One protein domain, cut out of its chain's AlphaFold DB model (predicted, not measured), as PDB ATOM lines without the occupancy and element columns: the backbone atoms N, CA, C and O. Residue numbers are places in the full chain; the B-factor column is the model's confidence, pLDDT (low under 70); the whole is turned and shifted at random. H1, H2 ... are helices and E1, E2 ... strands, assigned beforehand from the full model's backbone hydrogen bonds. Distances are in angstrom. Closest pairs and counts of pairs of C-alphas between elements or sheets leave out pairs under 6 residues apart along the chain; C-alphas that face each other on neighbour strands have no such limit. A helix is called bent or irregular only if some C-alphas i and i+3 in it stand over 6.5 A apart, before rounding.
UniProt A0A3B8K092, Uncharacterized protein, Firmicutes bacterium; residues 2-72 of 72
ATOM      1  N   ASP A   2      48.335  10.517   4.873       87.94
ATOM      2  CA  ASP A   2      49.134  10.047   3.739       87.94
ATOM      3  C   ASP A   2      49.107  11.092   2.613       87.94
ATOM      4  O   ASP A   2      48.034  11.517   2.185       87.94
ATOM      5  N   ILE A   3      50.274  11.529   2.138       88.12
ATOM      6  CA  ILE A   3      50.375  12.612   1.149       88.12
ATOM      7  C   ILE A   3      49.770  12.216  -0.203       88.12
ATOM      8  O   ILE A   3      49.211  13.062  -0.896       88.12
ATOM      9  N   ILE A   4      49.819  10.926  -0.551       89.62
ATOM     10  CA  ILE A   4      49.266  10.406  -1.806       89.62
ATOM     11  C   ILE A   4      47.737  10.476  -1.788       89.62
ATOM     12  O   ILE A   4      47.130  10.899  -2.774       89.62
ATOM     13  N   SER A   5      47.113  10.152  -0.652       89.12
ATOM     14  CA  SER A   5      45.666  10.328  -0.476       89.12
ATOM     15  C   SER A   5      45.226  11.792  -0.635       89.12
ATOM     16  O   SER A   5      44.247  12.063  -1.329       89.12
ATOM     17  N   GLY A   6      45.995  12.743  -0.090       91.50
ATOM     18  CA  GLY A   6      45.732  14.177  -0.251       91.50
ATOM     19  C   GLY A   6      45.845  14.636  -1.706       91.50
ATOM     20  O   GLY A   6      44.953  15.316  -2.212       91.50
ATOM     21  N   LEU A   7      46.899  14.205  -2.406       91.00
ATOM     22  CA  LEU A   7      47.081  14.492  -3.833       91.00
ATOM     23  C   LEU A   7      45.949  13.916  -4.685       91.00
ATOM     24  O   LEU A   7      45.472  14.587  -5.593       91.00
ATOM     25  N   THR A   8      45.495  12.701  -4.375       90.19
ATOM     26  CA  THR A   8      44.388  12.056  -5.094       90.19
ATOM     27  C   THR A   8      43.091  12.835  -4.901       90.19
ATOM     28  O   THR A   8      42.396  13.104  -5.874       90.19
ATOM     29  N   SER A   9      42.803  13.269  -3.670       91.38
ATOM     30  CA  SER A   9      41.613  14.070  -3.375       91.38
ATOM     31  C   SER A   9      41.587  15.385  -4.158       91.38
ATOM     32  O   SER A   9      40.536  15.747  -4.678       91.38
ATOM     33  N   ILE A  10      42.726  16.081  -4.253       91.00
ATOM     34  CA  ILE A  10      42.847  17.331  -5.021       91.00
ATOM     35  C   ILE A  10      42.741  17.045  -6.523       91.00
ATOM     36  O   ILE A  10      42.014  17.718  -7.240       91.00
ATOM     37  N   ALA A  11      43.431  16.020  -7.026       90.44
ATOM     38  CA  ALA A  11      43.410  15.687  -8.447       90.44
ATOM     39  C   ALA A  11      41.989  15.344  -8.934       90.44
ATOM     40  O   ALA A  11      41.550  15.838  -9.973       90.44
ATOM     41  N   SER A  12      41.244  14.546  -8.164       86.31
ATOM     42  CA  SER A  12      39.880  14.155  -8.523       86.31
ATOM     43  C   SER A  12      38.886  15.322  -8.517       86.31
ATOM     44  O   SER A  12      37.945  15.291  -9.308       86.31
ATOM     45  N   SER A  13      39.076  16.353  -7.682       89.88
ATOM     46  CA  SER A  13      38.206  17.541  -7.706       89.88
ATOM     47  C   SER A  13      38.473  18.455  -8.905       89.88
ATOM     48  O   SER A  13      37.567  19.153  -9.345       89.88
ATOM     49  N   GLU A  14      39.683  18.414  -9.464       86.88
ATOM     50  CA  GLU A  14      40.137  19.292 -10.554       86.88
ATOM     51  C   GLU A  14      40.000  18.660 -11.956       86.88
ATOM     52  O   GLU A  14      40.596  19.126 -12.927       86.88
ATOM     53  N   GLY A  15      39.237  17.568 -12.095       86.44
ATOM     54  CA  GLY A  15      38.994  16.921 -13.393       86.44
ATOM     55  C   GLY A  15      40.182  16.117 -13.944       86.44
ATOM     56  O   GLY A  15      40.211  15.779 -15.131       86.44
ATOM     57  N   VAL A  16      41.160  15.784 -13.098       91.56
ATOM     58  CA  VAL A  16      42.266  14.894 -13.460       91.56
ATOM     59  C   VAL A  16      41.772  13.447 -13.450       91.56
ATOM     60  O   VAL A  16      41.303  12.940 -12.432       91.56
ATOM     61  N   ALA A  17      41.912  12.757 -14.582       89.94
ATOM     62  CA  ALA A  17      41.484  11.366 -14.728       89.94
ATOM     63  C   ALA A  17      42.540  10.362 -14.244       89.94
ATOM     64  O   ALA A  17      42.194   9.252 -13.843       89.94
ATOM     65  N   LEU A  18      43.827  10.728 -14.294       92.69
ATOM     66  CA  LEU A  18      44.942   9.869 -13.888       92.69
ATOM     67  C   LEU A  18      45.945  10.645 -13.035       92.69
ATOM     68  O   LEU A  18      46.349  11.743 -13.409       92.69
ATOM     69  N   LEU A  19      46.404  10.043 -11.939       94.25
ATOM     70  CA  LEU A  19      47.462  10.575 -11.082       94.25
ATOM     71  C   LEU A  19      48.532   9.502 -10.867       94.25
ATOM     72  O   LEU A  19      48.218   8.359 -10.539       94.25
ATOM     73  N   GLY A  20      49.797   9.880 -11.017       92.81
ATOM     74  CA  GLY A  20      50.938   9.017 -10.730       92.81
ATOM     75  C   GLY A  20      52.037   9.771  -9.999       92.81
ATOM     76  O   GLY A  20      52.312  10.929 -10.302       92.81
ATOM     77  N   VAL A  21      52.692   9.103  -9.053       94.62
ATOM     78  CA  VAL A  21      53.882   9.624  -8.373       94.62
ATOM     79  C   VAL A  21      55.008   8.617  -8.543       94.62
ATOM     80  O   VAL A  21      54.825   7.422  -8.306       94.62
ATOM     81  N   ALA A  22      56.169   9.091  -8.983       94.25
ATOM     82  CA  ALA A  22      57.342   8.262  -9.211       94.25
ATOM     83  C   ALA A  22      58.601   8.912  -8.624       94.25
ATOM     84  O   ALA A  22      58.755  10.130  -8.734       94.25
ATOM     85  N   PRO A  23      59.528   8.125  -8.051       96.00
ATOM     86  CA  PRO A  23      60.836   8.635  -7.664       96.00
ATOM     87  C   PRO A  23      61.649   8.996  -8.916       96.00
ATOM     88  O   PRO A  23      61.506   8.356  -9.966       96.00
ATOM     89  N   VAL A  24      62.506  10.016  -8.818       96.81
ATOM     90  CA  VAL A  24      63.318  10.487  -9.961       96.81
ATOM     91  C   VAL A  24      64.298   9.427 -10.464       96.81
ATOM     92  O   VAL A  24      64.658   9.440 -11.634       96.81
ATOM     93  N   GLU A  25      64.655   8.452  -9.632       95.88
ATOM     94  CA  GLU A  25      65.526   7.328  -9.980       95.88
ATOM     95  C   GLU A  25      64.957   6.467 -11.124       95.88
ATOM     96  O   GLU A  25      65.718   5.811 -11.835       95.88
ATOM     97  N   ARG A  26      63.636   6.496 -11.373       94.75
ATOM     98  CA  ARG A  26      63.037   5.841 -12.555       94.75
ATOM     99  C   ARG A  26      63.485   6.456 -13.884       94.75
ATOM    100  O   ARG A  26      63.303   5.829 -14.921       94.75
ATOM    101  N   PHE A  27      64.044   7.662 -13.851       93.62
ATOM    102  CA  PHE A  27      64.539   8.385 -15.017       93.62
ATOM    103  C   PHE A  27      66.059   8.238 -15.191       93.62
ATOM    104  O   PHE A  27      66.637   8.888 -16.061       93.62
ATOM    105  N   ASN A  28      66.723   7.382 -14.404       93.06
ATOM    106  CA  ASN A  28      68.142   7.077 -14.588       93.06
ATOM    107  C   ASN A  28      68.396   6.558 -16.016       93.06
ATOM    108  O   ASN A  28      67.731   5.633 -16.477       93.06
ATOM    109  N   GLY A  29      69.362   7.158 -16.716       92.38
ATOM    110  CA  GLY A  29      69.634   6.861 -18.128       92.38
ATOM    111  C   GLY A  29      68.808   7.679 -19.127       92.38
ATOM    112  O   GLY A  29      68.938   7.466 -20.332       92.38
ATOM    113  N   ALA A  30      67.986   8.629 -18.662       92.38
ATOM    114  CA  ALA A  30      67.384   9.628 -19.539       92.38
ATOM    115  C   ALA A  30      68.474  10.399 -20.316       92.38
ATOM    116  O   ALA A  30      69.547  10.661 -19.765       92.38
ATOM    117  N   PRO A  31      68.217  10.785 -21.582       92.44
ATOM    118  CA  PRO A  31      69.129  11.639 -22.336       92.44
ATOM    119  C   PRO A  31      69.452  12.930 -21.576       92.44
ATOM    120  O   PRO A  31      68.617  13.426 -20.818       92.44
ATOM    121  N   ALA A  32      70.635  13.492 -21.818       90.44
ATOM    122  CA  ALA A  32      71.058  14.736 -21.180       90.44
ATOM    123  C   ALA A  32      70.015  15.853 -21.371       90.44
ATOM    124  O   ALA A  32      69.487  16.039 -22.472       90.44
ATOM    125  N   GLY A  33      69.708  16.575 -20.293       93.25
ATOM    126  CA  GLY A  33      68.692  17.629 -20.287       93.25
ATOM    127  C   GLY A  33      67.253  17.112 -20.211       93.25
ATOM    128  O   GLY A  33      66.325  17.876 -20.457       93.25
ATOM    129  N   ARG A  34      67.039  15.820 -19.928       93.12
ATOM    130  CA  ARG A  34      65.704  15.219 -19.728       93.12
ATOM    131  C   ARG A  34      65.548  14.539 -18.377       93.12
ATOM    132  O   ARG A  34      64.456  14.053 -18.074       93.12
ATOM    133  N   HIS A  35      66.602  14.482 -17.570       95.56
ATOM    134  CA  HIS A  35      66.463  13.994 -16.213       95.56
ATOM    135  C   HIS A  35      65.737  15.066 -15.379       95.56
ATOM    136  O   HIS A  35      66.048  16.247 -15.515       95.56
ATOM    137  N   PRO A  36      64.796  14.721 -14.479       96.00
ATOM    138  CA  PRO A  36      64.089  15.724 -13.674       96.00
ATOM    139  C   PRO A  36      65.021  16.663 -12.888       96.00
ATOM    140  O   PRO A  36      64.719  17.841 -12.718       96.00
ATOM    141  N   ARG A  37      66.179  16.147 -12.447       96.19
ATOM    142  CA  ARG A  37      67.213  16.942 -11.760       96.19
ATOM    143  C   ARG A  37      67.960  17.927 -12.661       96.19
ATOM    144  O   ARG A  37      68.565  18.836 -12.123       96.19
ATOM    145  N   ASP A  38      67.874  17.791 -13.982       95.00
ATOM    146  CA  ASP A  38      68.454  18.768 -14.912       95.00
ATOM    147  C   ASP A  38      67.635  20.074 -14.931       95.00
ATOM    148  O   ASP A  38      68.153  21.129 -15.281       95.00
ATOM    149  N   PHE A  39      66.350  20.007 -14.554       94.50
ATOM    150  CA  PHE A  39      65.454  21.167 -14.458       94.50
ATOM    151  C   PHE A  39      65.338  21.707 -13.031       94.50
ATOM    152  O   PHE A  39      65.135  22.901 -12.823       94.50
ATOM    153  N   LEU A  40      65.405  20.811 -12.045       95.69
ATOM    154  CA  LEU A  40      65.324  21.141 -10.630       95.69
ATOM    155  C   LEU A  40      66.274  20.233  -9.849       95.69
ATOM    156  O   LEU A  40      65.902  19.120  -9.480       95.69
ATOM    157  N   ASP A  41      67.471  20.730  -9.539       94.12
ATOM    158  CA  ASP A  41      68.575  19.971  -8.929       94.12
ATOM    159  C   ASP A  41      68.154  19.103  -7.732       94.12
ATOM    160  O   ASP A  41      68.615  17.974  -7.555       94.12
ATOM    161  N   LYS A  42      67.243  19.621  -6.898       97.12
ATOM    162  CA  LYS A  42      66.768  18.966  -5.666       97.12
ATOM    163  C   LYS A  42      65.508  18.111  -5.853       97.12
ATOM    164  O   LYS A  42      64.915  17.683  -4.859       97.12
ATOM    165  N   ALA A  43      65.074  17.856  -7.088       96.62
ATOM    166  CA  ALA A  43      63.908  17.024  -7.363       96.62
ATOM    167  C   ALA A  43      64.093  15.601  -6.803       96.62
ATOM    168  O   ALA A  43      65.118  14.947  -7.022       96.62
ATOM    169  N   ARG A  44      63.073  15.122  -6.076       96.31
ATOM    170  CA  ARG A  44      63.019  13.760  -5.507       96.31
ATOM    171  C   ARG A  44      61.919  12.893  -6.101       96.31
ATOM    172  O   ARG A  44      62.095  11.690  -6.226       96.31
ATOM    173  N   ASN A  45      60.807  13.506  -6.487       96.12
ATOM    174  CA  ASN A  45      59.673  12.816  -7.079       96.12
ATOM    175  C   ASN A  45      59.167  13.597  -8.287       96.12
ATOM    176  O   ASN A  45      59.319  14.818  -8.352       96.12
ATOM    177  N   VAL A  46      58.526  12.882  -9.198       95.19
ATOM    178  CA  VAL A  46      57.769  13.423 -10.321       95.19
ATOM    179  C   VAL A  46      56.306  13.071 -10.095       95.19
ATOM    180  O   VAL A  46      55.981  11.910  -9.836       95.19
ATOM    181  N   VAL A  47      55.437  14.075 -10.186       94.94
ATOM    182  CA  VAL A  47      53.982  13.897 -10.180       94.94
ATOM    183  C   VAL A  47      53.492  14.043 -11.613       94.94
ATOM    184  O   VAL A  47      53.787  15.038 -12.272       94.94
ATOM    185  N   VAL A  48      52.769  13.042 -12.100       94.00
ATOM    186  CA  VAL A  48      52.194  13.003 -13.445       94.00
ATOM    187  C   VAL A  48      50.680  13.070 -13.321       94.00
ATOM    188  O   VAL A  48      50.090  12.310 -12.552       94.00
ATOM    189  N   ILE A  49      50.064  13.958 -14.099       94.56
ATOM    190  CA  ILE A  49      48.611  14.098 -14.197       94.56
ATOM    191  C   ILE A  49      48.151  13.827 -15.629       94.56
ATOM    192  O   ILE A  49      48.801  14.241 -16.589       94.56
ATOM    193  N   GLY A  50      47.037  13.118 -15.770       93.31
ATOM    194  CA  GLY A  50      46.376  12.864 -17.045       93.31
ATOM    195  C   GLY A  50      45.038  13.584 -17.100       93.31
ATOM    196  O   GLY A  50      44.146  13.289 -16.305       93.31
ATOM    197  N   ILE A  51      44.899  14.504 -18.051       90.88
ATOM    198  CA  ILE A  51      43.664  15.250 -18.294       90.88
ATOM    199  C   ILE A  51      43.048  14.723 -19.596       90.88
ATOM    200  O   ILE A  51      43.748  14.665 -20.613       90.88
ATOM    201  N   PRO A  52      41.772  14.305 -19.592       88.31
ATOM    202  CA  PRO A  52      41.121  13.834 -20.802       88.31
ATOM    203  C   PRO A  52      40.946  14.995 -21.786       88.31
ATOM    204  O   PRO A  52      40.403  16.042 -21.441       88.31
ATOM    205  N   ILE A  53      41.378  14.798 -23.032       86.75
ATOM    206  CA  ILE A  53      41.076  15.729 -24.123       86.75
ATOM    207  C   ILE A  53      39.706  15.339 -24.692       86.75
ATOM    208  O   ILE A  53      39.554  14.193 -25.138       86.75
ATOM    209  N   PRO A  54      38.713  16.249 -24.700       79.69
ATOM    210  CA  PRO A  54      37.420  15.984 -25.319       79.69
ATOM    211  C   PRO A  54      37.607  15.610 -26.789       79.69
ATOM    212  O   PRO A  54      38.349  16.268 -27.524       79.69
ATOM    213  N   LYS A  55      36.938  14.551 -27.249       78.69
ATOM    214  CA  LYS A  55      36.946  14.211 -28.677       78.69
ATOM    215  C   LYS A  55      36.043  15.202 -29.418       78.69
ATOM    216  O   LYS A  55      35.072  15.700 -28.863       78.69
ATOM    217  N   HIS A  56      36.354  15.476 -30.686       59.03
ATOM    218  CA  HIS A  56      35.726  16.510 -31.531       59.03
ATOM    219  C   HIS A  56      34.180  16.572 -31.487       59.03
ATOM    220  O   HIS A  56      33.604  17.627 -31.740       59.03
ATOM    221  N   GLN A  57      33.484  15.480 -31.156       55.34
ATOM    222  CA  GLN A  57      32.019  15.473 -31.043       55.34
ATOM    223  C   GLN A  57      31.468  16.248 -29.828       55.34
ATOM    224  O   GLN A  57      30.300  16.625 -29.863       55.34
ATOM    225  N   ASP A  58      32.300  16.601 -28.841       55.72
ATOM    226  CA  ASP A  58      31.877  17.328 -27.631       55.72
ATOM    227  C   ASP A  58      32.146  18.845 -27.680       55.72
ATOM    228  O   ASP A  58      31.598  19.611 -26.887       55.72
ATOM    229  N   LEU A  59      32.930  19.335 -28.649       52.38
ATOM    230  CA  LEU A  59      33.235  20.772 -28.779       52.38
ATOM    231  C   LEU A  59      32.027  21.618 -29.217       52.38
ATOM    232  O   LEU A  59      32.018  22.831 -29.016       52.38
ATOM    233  N   ARG A  60      30.978  20.990 -29.768       49.38
ATOM    234  CA  ARG A  60      29.703  21.665 -30.078       49.38
ATOM    235  C   ARG A  60      28.914  22.072 -28.831       49.38
ATOM    236  O   ARG A  60      28.068  22.953 -28.936       49.38
ATOM    237  N   LEU A  61      29.174  21.445 -27.684       54.53
ATOM    238  CA  LEU A  61      28.462  21.716 -26.430       54.53
ATOM    239  C   LEU A  61      29.172  22.766 -25.559       54.53
ATOM    240  O   LEU A  61      28.538  23.358 -24.694       54.53
ATOM    241  N   LEU A  62      30.463  23.022 -25.801       53.53
ATOM    242  CA  LEU A  62      31.287  23.921 -24.980       53.53
ATOM    243  C   LEU A  62      31.304  25.380 -25.466       53.53
ATOM    244  O   LEU A  62      31.673  26.265 -24.699       53.53
ATOM    245  N   ILE A  63      30.887  25.659 -26.707       55.31
ATOM    246  CA  ILE A  63      30.820  27.023 -27.256       55.31
ATOM    247  C   ILE A  63      29.443  27.235 -27.907       55.31
ATOM    248  O   ILE A  63      29.260  26.905 -29.085       55.31
ATOM    249  N   PRO A  64      28.448  27.779 -27.183       41.59
ATOM    250  CA  PRO A  64      27.165  28.112 -27.785       41.59
ATOM    251  C   PRO A  64      27.370  29.266 -28.781       41.59
ATOM    252  O   PRO A  64      27.636  30.394 -28.382       41.59
ATOM    253  N   GLY A  65      27.274  28.982 -30.087       55.06
ATOM    254  CA  GLY A  65      27.304  30.010 -31.143       55.06
ATOM    255  C   GLY A  65      28.203  29.746 -32.355       55.06
ATOM    256  O   GLY A  65      28.218  30.562 -33.275       55.06
ATOM    257  N   TRP A  66      28.922  28.619 -32.424       48.62
ATOM    258  CA  TRP A  66      29.882  28.381 -33.517       48.62
ATOM    259  C   TRP A  66      29.265  27.914 -34.855       48.62
ATOM    260  O   TRP A  66      29.981  27.617 -35.807       48.62
ATOM    261  N   SER A  67      27.936  27.914 -34.988       48.91
ATOM    262  CA  SER A  67      27.204  27.530 -36.211       48.91
ATOM    263  C   SER A  67      27.357  28.498 -37.397       48.91
ATOM    264  O   SER A  67      26.690  28.318 -38.411       48.91
ATOM    265  N   ARG A  68      28.225  29.515 -37.304       50.41
ATOM    266  CA  ARG A  68      28.403  30.546 -38.343       50.41
ATOM    267  C   ARG A  68      29.740  30.515 -39.091       50.41
ATOM    268  O   ARG A  68      29.931  31.332 -39.982       50.41
ATOM    269  N   PHE A  69      30.636  29.582 -38.772       48.50
ATOM    270  CA  PHE A  69      31.915  29.424 -39.471       48.50
ATOM    271  C   PHE A  69      32.122  27.969 -39.891       48.50
ATOM    272  O   PHE A  69      32.945  27.252 -39.331       48.50
ATOM    273  N   LEU A  70      31.358  27.523 -40.885       40.84
ATOM    274  CA  LEU A  70      31.756  26.400 -41.727       40.84
ATOM    275  C   LEU A  70      31.422  26.767 -43.180       40.84
ATOM    276  O   LEU A  70      30.267  27.054 -43.483       40.84
ATOM    277  N   CYS A  71      32.455  26.735 -44.025       35.00
ATOM    278  CA  CYS A  71      32.453  26.877 -45.487       35.00
ATOM    279  C   CYS A  71      32.290  28.299 -46.065       35.00
ATOM    280  O   CYS A  71      31.200  28.715 -46.453       35.00
ATOM    281  N   ALA A  72      33.429  28.979 -46.224       37.53
ATOM    282  CA  ALA A  72      33.816  29.572 -47.505       37.53
ATOM    283  C   ALA A  72      35.127  28.903 -47.944       37.53
ATOM    284  O   ALA A  72      35.924  28.576 -47.031       37.53
TER     285      ALA A  72
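Overview. This is residues 2 to 72 of the 72 residues of an uncharacterized protein of Firmicutes bacterium (UniProt A0A3B8K092). What does the model look like? A narrow two-stranded ribbon, E1 beside E2, has the helix H1 along it, and the short helices H2 and H3 sit at the end where E1 stops and E2 begins. From the other end of E2 a long tail sticks out, residues 53 to 72, with H4 in it. What is it made of? The printed part has 71 residues, with four named helices and two named strands in the order H1, E1, H2, H3, E2, H4; the sheet, E1 - E2, is antiparallel, and the class is mixed, helices and strands. How is the whole shaped? It is extended and flat, with a radius of gyration of the C-alphas of 19.1 A and spans of 52 by 33 by 16 A.

Along the chain. Where does the first element begin? H1 is residues 3 to 13, 15.8 A long, from C-alpha 3 at (50.375, 12.612, 1.149). Where are the strands and the short helices? E1 is residues 18 to 23, 17.1 A, starting at C-alpha 18 at (44.942, 9.869, -13.888). H2 is residues 24 to 27, 5.6 A, and H3 is residues 36 to 39, 5.7 A. E2 is residues 45 to 50, 16.6 A. Where does the last element end? H4, residues 56 to 62, is 10.8 A long and ends at C-alpha 62 at (31.287, 23.921, -24.980); it is only just irregular, with C-alphas 57 and 60 6.7 A apart.

Arrangement. How do the strands pair? E1 and E2 are antiparallel neighbours at 164 degrees; N 20 and O 48, 2.9 A, and N 46 and O 22, 2.8 A, are within hydrogen-bond range. What is near the ribbon? The closest C-alphas of H1 and E1 are those of Thr 8 and Leu 19, 6.9 A; those of H2 and E2 are Val 24 and Asn 45, 5.2 A. Which helices meet? H2 and H3 only just touch, with 3 pairs of C-alphas within 8 A, the closest being Val 24 and Pro 36, 6.5 A; H1 and H4 are apart. What do the helix backbones show? In H1 every O i to N i+4 pair is within hydrogen-bond range; in H4 0 of 3 are, beside 1 of 4 O i to N i+3 pairs, and H2 and H3 are too short for an O i to N i+4 pair.

Size, cuts and confidence. How large is it? The two C-alphas farthest apart, those of Asp 2 and Ala 72, are 56.9 A apart. Is anything cut or long? The printed part has no cut, and no link is long. Where is confidence low? The mean pLDDT of the printed part is 81.9, and residues 56 to 72 are under 70.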